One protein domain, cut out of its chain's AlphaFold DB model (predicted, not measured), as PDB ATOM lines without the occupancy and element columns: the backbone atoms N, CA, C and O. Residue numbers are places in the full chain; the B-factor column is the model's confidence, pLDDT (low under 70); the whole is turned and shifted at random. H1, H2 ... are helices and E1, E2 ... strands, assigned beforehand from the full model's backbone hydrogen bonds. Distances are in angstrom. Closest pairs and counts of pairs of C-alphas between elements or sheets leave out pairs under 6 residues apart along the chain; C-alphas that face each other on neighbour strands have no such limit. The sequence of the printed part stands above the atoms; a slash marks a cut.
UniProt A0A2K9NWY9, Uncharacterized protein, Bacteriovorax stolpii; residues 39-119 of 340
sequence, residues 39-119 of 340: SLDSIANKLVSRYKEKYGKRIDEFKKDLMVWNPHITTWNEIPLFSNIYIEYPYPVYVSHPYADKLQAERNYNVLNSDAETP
ATOM      1  N   SER A  39       4.124 -49.446 -15.791       94.00
ATOM      2  CA  SER A  39       3.870 -48.877 -14.469       94.00
ATOM      3  C   SER A  39       5.112 -48.152 -13.948       94.00
ATOM      4  O   SER A  39       6.225 -48.372 -14.441       94.00
ATOM      5  N   LEU A  40       4.943 -47.342 -12.900       93.06
ATOM      6  CA  LEU A  40       6.050 -46.713 -12.173       93.06
ATOM      7  C   LEU A  40       7.121 -47.729 -11.758       93.06
ATOM      8  O   LEU A  40       8.311 -47.476 -11.927       93.06
ATOM      9  N   ASP A  41       6.705 -48.898 -11.267       92.38
ATOM     10  CA  ASP A  41       7.624 -49.959 -10.854       92.38
ATOM     11  C   ASP A  41       8.433 -50.506 -12.028       92.38
ATOM     12  O   ASP A  41       9.646 -50.684 -11.915       92.38
ATOM     13  N   SER A  42       7.782 -50.759 -13.165       91.88
ATOM     14  CA  SER A  42       8.455 -51.255 -14.369       91.88
ATOM     15  C   SER A  42       9.504 -50.256 -14.862       91.88
ATOM     16  O   SER A  42      10.655 -50.620 -15.108       91.88
ATOM     17  N   ILE A  43       9.139 -48.975 -14.922       89.81
ATOM     18  CA  ILE A  43      10.017 -47.891 -15.378       89.81
ATOM     19  C   ILE A  43      11.185 -47.689 -14.413       89.81
ATOM     20  O   ILE A  43      12.340 -47.651 -14.841       89.81
ATOM     21  N   ALA A  44      10.910 -47.608 -13.110       90.44
ATOM     22  CA  ALA A  44      11.940 -47.423 -12.096       90.44
ATOM     23  C   ALA A  44      12.953 -48.574 -12.121       90.44
ATOM     24  O   ALA A  44      14.154 -48.322 -12.117       90.44
ATOM     25  N   ASN A  45      12.496 -49.826 -12.239       88.31
ATOM     26  CA  ASN A  45      13.383 -50.989 -12.343       88.31
ATOM     27  C   ASN A  45      14.243 -50.966 -13.614       88.31
ATOM     28  O   ASN A  45      15.415 -51.340 -13.567       88.31
ATOM     29  N   LYS A  46      13.698 -50.502 -14.746       87.56
ATOM     30  CA  LYS A  46      14.468 -50.352 -15.992       87.56
ATOM     31  C   LYS A  46      15.555 -49.282 -15.875       87.56
ATOM     32  O   LYS A  46      16.644 -49.459 -16.414       87.56
ATOM     33  N   LEU A  47      15.264 -48.181 -15.183       86.31
ATOM     34  CA  LEU A  47      16.128 -46.999 -15.133       86.31
ATOM     35  C   LEU A  47      17.083 -46.968 -13.926       86.31
ATOM     36  O   LEU A  47      18.110 -46.297 -13.994       86.31
ATOM     37  N   VAL A  48      16.806 -47.699 -12.839       81.75
ATOM     38  CA  VAL A  48      17.603 -47.643 -11.594       81.75
ATOM     39  C   VAL A  48      19.070 -48.024 -11.805       81.75
ATOM     40  O   VAL A  48      19.951 -47.473 -11.153       81.75
ATOM     41  N   SER A  49      19.357 -48.916 -12.757       78.31
ATOM     42  CA  SER A  49      20.727 -49.314 -13.108       78.31
ATOM     43  C   SER A  49      21.569 -48.131 -13.599       78.31
ATOM     44  O   SER A  49      22.750 -48.049 -13.267       78.31
ATOM     45  N   ARG A  50      20.950 -47.184 -14.317       75.94
ATOM     46  CA  ARG A  50      21.580 -45.955 -14.817       75.94
ATOM     47  C   ARG A  50      21.810 -44.923 -13.717       75.94
ATOM     48  O   ARG A  50      22.782 -44.183 -13.781       75.94
ATOM     49  N   TYR A  51      20.950 -44.893 -12.701       73.75
ATOM     50  CA  TYR A  51      21.029 -43.930 -11.597       73.75
ATOM     51  C   TYR A  51      21.550 -44.537 -10.291       73.75
ATOM     52  O   TYR A  51      21.347 -43.982  -9.208       73.75
ATOM     53  N   LYS A  52      22.254 -45.669 -10.385       72.12
ATOM     54  CA  LYS A  52      22.805 -46.398  -9.239       72.12
ATOM     55  C   LYS A  52      23.760 -45.545  -8.399       72.12
ATOM     56  O   LYS A  52      23.855 -45.771  -7.201       72.12
ATOM     57  N   GLU A  53      24.434 -44.557  -8.984       69.25
ATOM     58  CA  GLU A  53      25.297 -43.635  -8.231       69.25
ATOM     59  C   GLU A  53      24.501 -42.695  -7.316       69.25
ATOM     60  O   GLU A  53      24.905 -42.471  -6.178       69.25
ATOM     61  N   LYS A  54      23.344 -42.195  -7.772       69.25
ATOM     62  CA  LYS A  54      22.501 -41.265  -7.004       69.25
ATOM     63  C   LYS A  54      21.574 -41.986  -6.025       69.25
ATOM     64  O   LYS A  54      21.458 -41.570  -4.879       69.25
ATOM     65  N   TYR A  55      20.926 -43.063  -6.466       68.88
ATOM     66  CA  TYR A  55      19.902 -43.765  -5.679       68.88
ATOM     67  C   TYR A  55      20.371 -45.115  -5.119       68.88
ATOM     68  O   TYR A  55      19.685 -45.720  -4.297       68.88
ATOM     69  N   GLY A  56      21.534 -45.635  -5.520       69.81
ATOM     70  CA  GLY A  56      22.025 -46.928  -5.037       69.81
ATOM     71  C   GLY A  56      21.044 -48.072  -5.319       69.81
ATOM     72  O   GLY A  56      20.683 -48.334  -6.463       69.81
ATOM     73  N   LYS A  57      20.624 -48.770  -4.253       62.59
ATOM     74  CA  LYS A  57      19.553 -49.790  -4.268       62.59
ATOM     75  C   LYS A  57      18.181 -49.234  -3.845       62.59
ATOM     76  O   LYS A  57      17.236 -50.003  -3.698       62.59
ATOM     77  N   ARG A  58      18.062 -47.927  -3.598       80.19
ATOM     78  CA  ARG A  58      16.867 -47.284  -3.031       80.19
ATOM     79  C   ARG A  58      15.873 -46.929  -4.131       80.19
ATOM     80  O   ARG A  58      15.654 -45.767  -4.458       80.19
ATOM     81  N   ILE A  59      15.282 -47.962  -4.723       85.88
ATOM     82  CA  ILE A  59      14.331 -47.794  -5.823       85.88
ATOM     83  C   ILE A  59      13.118 -46.944  -5.421       85.88
ATOM     84  O   ILE A  59      12.610 -46.189  -6.242       85.88
ATOM     85  N   ASP A  60      12.690 -47.003  -4.159       90.75
ATOM     86  CA  ASP A  60      11.522 -46.256  -3.683       90.75
ATOM     87  C   ASP A  60      11.774 -44.743  -3.607       90.75
ATOM     88  O   ASP A  60      10.874 -43.956  -3.896       90.75
ATOM     89  N   GLU A  61      13.008 -44.320  -3.311       86.38
ATOM     90  CA  GLU A  61      13.399 -42.905  -3.391       86.38
ATOM     91  C   GLU A  61      13.362 -42.416  -4.844       86.38
ATOM     92  O   GLU A  61      12.828 -41.346  -5.128       86.38
ATOM     93  N   PHE A  62      13.837 -43.238  -5.786       88.50
ATOM     94  CA  PHE A  62      13.786 -42.898  -7.207       88.50
ATOM     95  C   PHE A  62      12.352 -42.825  -7.747       88.50
ATOM     96  O   PHE A  62      12.020 -41.912  -8.499       88.50
ATOM     97  N   LYS A  63      11.467 -43.740  -7.331       92.12
ATOM     98  CA  LYS A  63      10.037 -43.683  -7.676       92.12
ATOM     99  C   LYS A  63       9.388 -42.394  -7.179       92.12
ATOM    100  O   LYS A  63       8.641 -41.767  -7.925       92.12
ATOM    101  N   LYS A  64       9.688 -41.989  -5.939       90.06
ATOM    102  CA  LYS A  64       9.180 -40.739  -5.361       90.06
ATOM    103  C   LYS A  64       9.615 -39.533  -6.192       90.06
ATOM    104  O   LYS A  64       8.786 -38.685  -6.510       90.06
ATOM    105  N   ASP A  65      10.877 -39.500  -6.597       87.19
ATOM    106  CA  ASP A  65      11.412 -38.438  -7.446       87.19
ATOM    107  C   ASP A  65      10.769 -38.426  -8.843       87.19
ATOM    108  O   ASP A  65      10.336 -37.370  -9.297       87.19
ATOM    109  N   LEU A  66      10.589 -39.588  -9.485       88.25
ATOM    110  CA  LEU A  66       9.869 -39.689 -10.763       88.25
ATOM    111  C   LEU A  66       8.445 -39.129 -10.668       88.25
ATOM    112  O   LEU A  66       8.006 -38.440 -11.588       88.25
ATOM    113  N   MET A  67       7.737 -39.383  -9.565       89.19
ATOM    114  CA  MET A  67       6.402 -38.820  -9.338       89.19
ATOM    115  C   MET A  67       6.440 -37.297  -9.180       89.19
ATOM    116  O   MET A  67       5.605 -36.602  -9.755       89.19
ATOM    117  N   VAL A  68       7.419 -36.774  -8.438       85.94
ATOM    118  CA  VAL A  68       7.589 -35.328  -8.221       85.94
ATOM    119  C   VAL A  68       7.930 -34.605  -9.525       85.94
ATOM    120  O   VAL A  68       7.387 -33.537  -9.800       85.94
ATOM    121  N   TRP A  69       8.793 -35.188 -10.358       83.56
ATOM    122  CA  TRP A  69       9.205 -34.582 -11.625       83.56
ATOM    123  C   TRP A  69       8.104 -34.609 -12.686       83.56
ATOM    124  O   TRP A  69       8.155 -33.819 -13.619       83.56
ATOM    125  N   ASN A  70       7.106 -35.486 -12.557       84.75
ATOM    126  CA  ASN A  70       6.095 -35.734 -13.587       84.75
ATOM    127  C   ASN A  70       4.659 -35.570 -13.067       84.75
ATOM    128  O   ASN A  70       3.866 -36.512 -13.140       84.75
ATOM    129  N   PRO A  71       4.274 -34.380 -12.575       84.19
ATOM    130  CA  PRO A  71       2.938 -34.158 -12.016       84.19
ATOM    131  C   PRO A  71       1.819 -34.250 -13.063       84.19
ATOM    132  O   PRO A  71       0.646 -34.336 -12.708       84.19
ATOM    133  N   HIS A  72       2.152 -34.221 -14.359       76.88
ATOM    134  CA  HIS A  72       1.191 -34.430 -15.444       76.88
ATOM    135  C   HIS A  72       0.743 -35.888 -15.584       76.88
ATOM    136  O   HIS A  72      -0.259 -36.139 -16.248       76.88
ATOM    137  N   ILE A  73       1.446 -36.843 -14.966       84.00
ATOM    138  CA  ILE A  73       1.043 -38.248 -14.933       84.00
ATOM    139  C   ILE A  73       0.135 -38.478 -13.727       84.00
ATOM    140  O   ILE A  73       0.577 -38.543 -12.580       84.00
ATOM    141  N   THR A  74      -1.158 -38.621 -13.995       84.31
ATOM    142  CA  THR A  74      -2.184 -38.821 -12.963       84.31
ATOM    143  C   THR A  74      -2.341 -40.285 -12.552       84.31
ATOM    144  O   THR A  74      -2.836 -40.563 -11.462       84.31
ATOM    145  N   THR A  75      -1.928 -41.231 -13.402       88.50
ATOM    146  CA  THR A  75      -2.059 -42.677 -13.169       88.50
ATOM    147  C   THR A  75      -0.719 -43.386 -13.352       88.50
ATOM    148  O   THR A  75      -0.196 -43.481 -14.456       88.50
ATOM    149  N   TRP A  76      -0.175 -43.923 -12.257       90.50
ATOM    150  CA  TRP A  76       1.148 -44.567 -12.231       90.50
ATOM    151  C   TRP A  76       1.113 -46.099 -12.322       90.50
ATOM    152  O   TRP A  76       2.142 -46.728 -12.565       90.50
ATOM    153  N   ASN A  77      -0.069 -46.700 -12.159       87.94
ATOM    154  CA  ASN A  77      -0.265 -48.145 -12.311       87.94
ATOM    155  C   ASN A  77      -0.286 -48.567 -13.788       87.94
ATOM    156  O   ASN A  77       0.179 -49.651 -14.125       87.94
ATOM    157  N   GLU A  78      -0.789 -47.693 -14.659       84.00
ATOM    158  CA  GLU A  78      -0.794 -47.857 -16.112       84.00
ATOM    159  C   GLU A  78      -0.662 -46.463 -16.730       84.00
ATOM    160  O   GLU A  78      -1.620 -45.684 -16.765       84.00
ATOM    161  N   ILE A  79       0.561 -46.104 -17.119       80.31
ATOM    162  CA  ILE A  79       0.836 -44.788 -17.697       80.31
ATOM    163  C   ILE A  79       0.340 -44.784 -19.152       80.31
ATOM    164  O   ILE A  79       0.609 -45.749 -19.877       80.31
ATOM    165  N   PRO A  80      -0.368 -43.734 -19.615       73.50
ATOM    166  CA  PRO A  80      -0.861 -43.679 -20.986       73.50
ATOM    167  C   PRO A  80       0.265 -43.813 -22.018       73.50
ATOM    168  O   PRO A  80       1.340 -43.223 -21.866       73.50
ATOM    169  N   LEU A  81      -0.006 -44.554 -23.093       66.19
ATOM    170  CA  LEU A  81       0.923 -44.717 -24.212       66.19
ATOM    171  C   LEU A  81       1.339 -43.358 -24.787       66.19
ATOM    172  O   LEU A  81       0.541 -42.425 -24.841       66.19
ATOM    173  N   PHE A  82       2.595 -43.272 -25.226       63.19
ATOM    174  CA  PHE A  82       3.231 -42.075 -25.782       63.19
ATOM    175  C   PHE A  82       3.359 -40.892 -24.814       63.19
ATOM    176  O   PHE A  82       3.762 -39.804 -25.222       63.19
ATOM    177  N   SER A  83       3.085 -41.095 -23.522       74.31
ATOM    178  CA  SER A  83       3.437 -40.107 -22.504       74.31
ATOM    179  C   SER A  83       4.952 -39.957 -22.437       74.31
ATOM    180  O   SER A  83       5.681 -40.949 -22.408       74.31
ATOM    181  N   ASN A  84       5.430 -38.719 -22.366       80.94
ATOM    182  CA  ASN A  84       6.815 -38.439 -22.018       80.94
ATOM    183  C   ASN A  84       6.908 -38.207 -20.509       80.94
ATOM    184  O   ASN A  84       6.022 -37.580 -19.922       80.94
ATOM    185  N   ILE A  85       7.977 -38.696 -19.887       86.00
ATOM    186  CA  ILE A  85       8.298 -38.431 -18.484       86.00
ATOM    187  C   ILE A  85       9.747 -37.968 -18.347       86.00
ATOM    188  O   ILE A  85      10.642 -38.503 -18.992       86.00
ATOM    189  N   TYR A  86       9.994 -36.994 -17.489       85.06
ATOM    190  CA  TYR A  86      11.317 -36.631 -17.016       85.06
ATOM    191  C   TYR A  86      11.926 -37.787 -16.226       85.06
ATOM    192  O   TYR A  86      11.284 -38.346 -15.333       85.06
ATOM    193  N   ILE A  87      13.172 -38.128 -16.547       85.12
ATOM    194  CA  ILE A  87      13.944 -39.150 -15.819       85.12
ATOM    195  C   ILE A  87      15.066 -38.557 -14.969       85.12
ATOM    196  O   ILE A  87      15.803 -39.295 -14.321       85.12
ATOM    197  N   GLU A  88      15.173 -37.236 -14.977       80.06
ATOM    198  CA  GLU A  88      16.031 -36.420 -14.134       80.06
ATOM    199  C   GLU A  88      15.315 -35.098 -13.846       80.06
ATOM    200  O   GLU A  88      14.411 -34.700 -14.585       80.06
ATOM    201  N   TYR A  89      15.694 -34.426 -12.760       69.81
ATOM    202  CA  TYR A  89      15.106 -33.133 -12.429       69.81
ATOM    203  C   TYR A  89      15.530 -32.104 -13.493       69.81
ATOM    204  O   TYR A  89      16.730 -31.917 -13.690       69.81
ATOM    205  N   PRO A  90      14.587 -31.448 -14.193       60.91
ATOM    206  CA  PRO A  90      14.900 -30.666 -15.390       60.91
ATOM    207  C   PRO A  90      15.457 -29.270 -15.099       60.91
ATOM    208  O   PRO A  90      15.776 -28.539 -16.034       60.91
ATOM    209  N   TYR A  91      15.561 -28.887 -13.825       57.91
ATOM    210  CA  TYR A  91      16.084 -27.593 -13.410       57.91
ATOM    211  C   TYR A  91      17.322 -27.754 -12.524       57.91
ATOM    212  O   TYR A  91      17.489 -28.777 -11.857       57.91
ATOM    213  N   PRO A  92      18.199 -26.743 -12.458       51.16
ATOM    214  CA  PRO A  92      19.257 -26.724 -11.462       51.16
ATOM    215  C   PRO A  92      18.671 -26.772 -10.043       51.16
ATOM    216  O   PRO A  92      17.671 -26.120  -9.762       51.16
ATOM    217  N   VAL A  93      19.319 -27.501  -9.128       47.62
ATOM    218  CA  VAL A  93      18.847 -27.754  -7.743       47.62
ATOM    219  C   VAL A  93      18.519 -26.469  -6.957       47.62
ATOM    220  O   VAL A  93      17.721 -26.499  -6.025       47.62
ATOM    221  N   TYR A  94      19.114 -25.334  -7.330       46.84
ATOM    222  CA  TYR A  94      18.895 -24.026  -6.700       46.84
ATOM    223  C   TYR A  94      17.686 -23.249  -7.253       46.84
ATOM    224  O   TYR A  94      17.277 -22.259  -6.653       46.84
ATOM    225  N   VAL A  95      17.099 -23.682  -8.372       47.47
ATOM    226  CA  VAL A  95      15.850 -23.128  -8.908       47.47
ATOM    227  C   VAL A  95      14.714 -23.922  -8.268       47.47
ATOM    228  O   VAL A  95      14.322 -24.977  -8.752       47.47
ATOM    229  N   SER A  96      14.244 -23.460  -7.110       38.56
ATOM    230  CA  SER A  96      13.304 -24.157  -6.223       38.56
ATOM    231  C   SER A  96      11.868 -24.233  -6.768       38.56
ATOM    232  O   SER A  96      10.925 -23.795  -6.104       38.56
ATOM    233  N   HIS A  97      11.669 -24.769  -7.971       46.12
ATOM    234  CA  HIS A  97      10.331 -25.061  -8.472       46.12
ATOM    235  C   HIS A  97       9.914 -26.475  -8.047       46.12
ATOM    236  O   HIS A  97      10.582 -27.443  -8.398       46.12
ATOM    237  N   PRO A  98       8.800 -26.660  -7.322       48.78
ATOM    238  CA  PRO A  98       8.401 -27.993  -6.870       48.78
ATOM    239  C   PRO A  98       8.066 -28.963  -8.018       48.78
ATOM    240  O   PRO A  98       7.932 -30.158  -7.771       48.78
ATOM    241  N   TYR A  99       7.957 -28.473  -9.261       54.03
ATOM    242  CA  TYR A  99       7.484 -29.229 -10.415       54.03
ATOM    243  C   TYR A  99       8.210 -28.833 -11.706       54.03
ATOM    244  O   TYR A  99       8.548 -27.667 -11.897       54.03
ATOM    245  N   ALA A 100       8.392 -29.805 -12.599       59.47
ATOM    246  CA  ALA A 100       8.823 -29.586 -13.974       59.47
ATOM    247  C   ALA A 100       7.725 -28.928 -14.830       59.47
ATOM    248  O   ALA A 100       6.545 -29.246 -14.652       59.47
ATOM    249  N   ASP A 101       8.094 -28.090 -15.806       62.06
ATOM    250  CA  ASP A 101       7.163 -27.641 -16.850       62.06
ATOM    251  C   ASP A 101       6.504 -28.839 -17.552       62.06
ATOM    252  O   ASP A 101       7.130 -29.880 -17.771       62.06
ATOM    253  N   LYS A 102       5.245 -28.689 -17.978       61.03
ATOM    254  CA  LYS A 102       4.570 -29.723 -18.780       61.03
ATOM    255  C   LYS A 102       5.344 -29.974 -20.077       61.03
ATOM    256  O   LYS A 102       5.695 -29.033 -20.786       61.03
ATOM    257  N   LEU A 103       5.565 -31.247 -20.402       67.19
ATOM    258  CA  LEU A 103       6.215 -31.653 -21.646       67.19
ATOM    259  C   LEU A 103       5.326 -31.270 -22.841       67.19
ATOM    260  O   LEU A 103       4.196 -31.742 -22.948       67.19
ATOM    261  N   GLN A 104       5.814 -30.384 -23.712       57.50
ATOM    262  CA  GLN A 104       5.091 -29.895 -24.893       57.50
ATOM    263  C   GLN A 104       5.588 -30.609 -26.150       57.50
ATOM    264  O   GLN A 104       6.791 -30.743 -26.337       57.50
ATOM    265  N   ALA A 105       4.687 -31.012 -27.048       49.75
ATOM    266  CA  ALA A 105       5.030 -31.788 -28.246       49.75
ATOM    267  C   ALA A 105       6.057 -31.119 -29.194       49.75
ATOM    268  O   ALA A 105       6.659 -31.808 -30.009       49.75
ATOM    269  N   GLU A 106       6.279 -29.805 -29.080       49.09
ATOM    270  CA  GLU A 106       7.135 -29.018 -29.982       49.09
ATOM    271  C   GLU A 106       8.557 -28.747 -29.448       49.09
ATOM    272  O   GLU A 106       9.379 -28.168 -30.158       49.09
ATOM    273  N   ARG A 107       8.886 -29.147 -28.210       55.28
ATOM    274  CA  ARG A 107      10.243 -28.968 -27.658       55.28
ATOM    275  C   ARG A 107      11.149 -30.157 -28.006       55.28
ATOM    276  O   ARG A 107      10.748 -31.314 -27.915       55.28
ATOM    277  N   ASN A 108      12.405 -29.865 -28.351       56.59
ATOM    278  CA  ASN A 108      13.440 -30.874 -28.596       56.59
ATOM    279  C   ASN A 108      13.883 -31.516 -27.271       56.59
ATOM    280  O   ASN A 108      14.751 -30.982 -26.583       56.59
ATOM    281  N   TYR A 109      13.289 -32.654 -26.911       63.91
ATOM    282  CA  TYR A 109      13.714 -33.450 -25.760       63.91
ATOM    283  C   TYR A 109      14.647 -34.590 -26.170       63.91
ATOM    284  O   TYR A 109      14.488 -35.194 -27.232       63.91
ATOM    285  N   ASN A 110      15.578 -34.948 -25.286       59.81
ATOM    286  CA  ASN A 110      16.408 -36.138 -25.455       59.81
ATOM    287  C   ASN A 110      15.605 -37.378 -25.020       59.81
ATOM    288  O   ASN A 110      15.544 -37.689 -23.832       59.81
ATOM    289  N   VAL A 111      14.946 -38.065 -25.963       64.88
ATOM    290  CA  VAL A 111      14.080 -39.226 -25.675       64.88
ATOM    291  C   VAL A 111      14.904 -40.509 -25.526       64.88
ATOM    292  O   VAL A 111      15.537 -40.973 -26.469       64.88
ATOM    293  N   LEU A 112      14.857 -41.123 -24.344       66.62
ATOM    294  CA  LEU A 112      15.675 -42.278 -23.973       66.62
ATOM    295  C   LEU A 112      15.286 -43.579 -24.682       66.62
ATOM    296  O   LEU A 112      16.133 -44.420 -24.964       66.62
ATOM    297  N   ASN A 113      13.991 -43.743 -24.939       58.78
ATOM    298  CA  ASN A 113      13.403 -44.989 -25.405       58.78
ATOM    299  C   ASN A 113      12.588 -44.741 -26.672       58.78
ATOM    300  O   ASN A 113      11.407 -45.041 -26.688       58.78
ATOM    301  N   SER A 114      13.143 -44.190 -27.748       45.94
ATOM    302  CA  SER A 114      12.442 -44.186 -29.037       45.94
ATOM    303  C   SER A 114      12.721 -45.489 -29.813       45.94
ATOM    304  O   SER A 114      13.592 -45.539 -30.667       45.94
ATOM    305  N   ASP A 115      11.900 -46.521 -29.618       42.00
ATOM    306  CA  ASP A 115      11.592 -47.592 -30.608       42.00
ATOM    307  C   ASP A 115      10.858 -47.029 -31.845       42.00
ATOM    308  O   ASP A 115      10.151 -47.727 -32.564       42.00
ATOM    309  N   ALA A 116      11.039 -45.741 -32.118       39.66
ATOM    310  CA  ALA A 116      10.995 -45.253 -33.465       39.66
ATOM    311  C   ALA A 116      12.244 -45.808 -34.168       39.66
ATOM    312  O   ALA A 116      13.273 -45.149 -34.278       39.66
ATOM    313  N   GLU A 117      12.091 -46.987 -34.761       36.53
ATOM    314  CA  GLU A 117      12.519 -47.176 -36.145       36.53
ATOM    315  C   GLU A 117      11.717 -46.241 -37.077       36.53
ATOM    316  O   GLU A 117      11.140 -46.645 -38.079       36.53
ATOM    317  N   THR A 118      11.676 -44.945 -36.781       31.86
ATOM    318  CA  THR A 118      11.915 -43.998 -37.853       31.86
ATOM    319  C   THR A 118      13.373 -43.634 -37.670       31.86
ATOM    320  O   THR A 118      13.716 -43.078 -36.627       31.86
ATOM    321  N   PRO A 119      14.266 -44.004 -38.605       33.56
ATOM    322  CA  PRO A 119      15.616 -43.487 -38.561       33.56
ATOM    323  C   PRO A 119      15.479 -41.964 -38.526       33.56
ATOM    324  O   PRO A 119      15.154 -41.350 -39.539       33.56
TER     325      PRO A 119
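This is residues 39 to 119 of the 340 residues of an uncharacterized protein of Bacteriovorax stolpii (UniProt A0A2K9NWY9). With little regular structure, helices H1 and H3 pack about perpendicular, H2 is near H3, and long loops wind past strand E1. Residues 92 to 97 stick out. The 81 printed residues, with H1, H2, H3 and E1 in that order, are mostly helix, but named elements hold only 26. The whole is compact, radius of gyration of the C-alphas 13.2 A, spans 35 by 28 by 25 A.

Find C-alpha 59 at (14.331, -47.794, -5.823); from there H3, residues 59 to 69, runs 15.3 A. H1 is residues 40 to 47, 10.5 A; H2, 52 to 55; E1, 84 to 86, ending at (11.317, -36.631, -17.016).

H3 touches H1 at 75 degrees, closest C-alphas Ala 44 and Lys 63, 6.1 A. H2 and H3 are close but not clearly touching, closest C-alphas Tyr 55 and Phe 62, 6.4 A. E1 pairs with no named strand; its Tyr 86 C-alpha is 6.1 A from that of Trp 69 in H3. In H1 and H3 every O i to N i+4 pair is within hydrogen-bond range; H2 is too short for one.

The printed part has no cut; link H3 to E1 is long. Residues 53 to 57, 81 to 82 and 89 to 119 have pLDDT under 70.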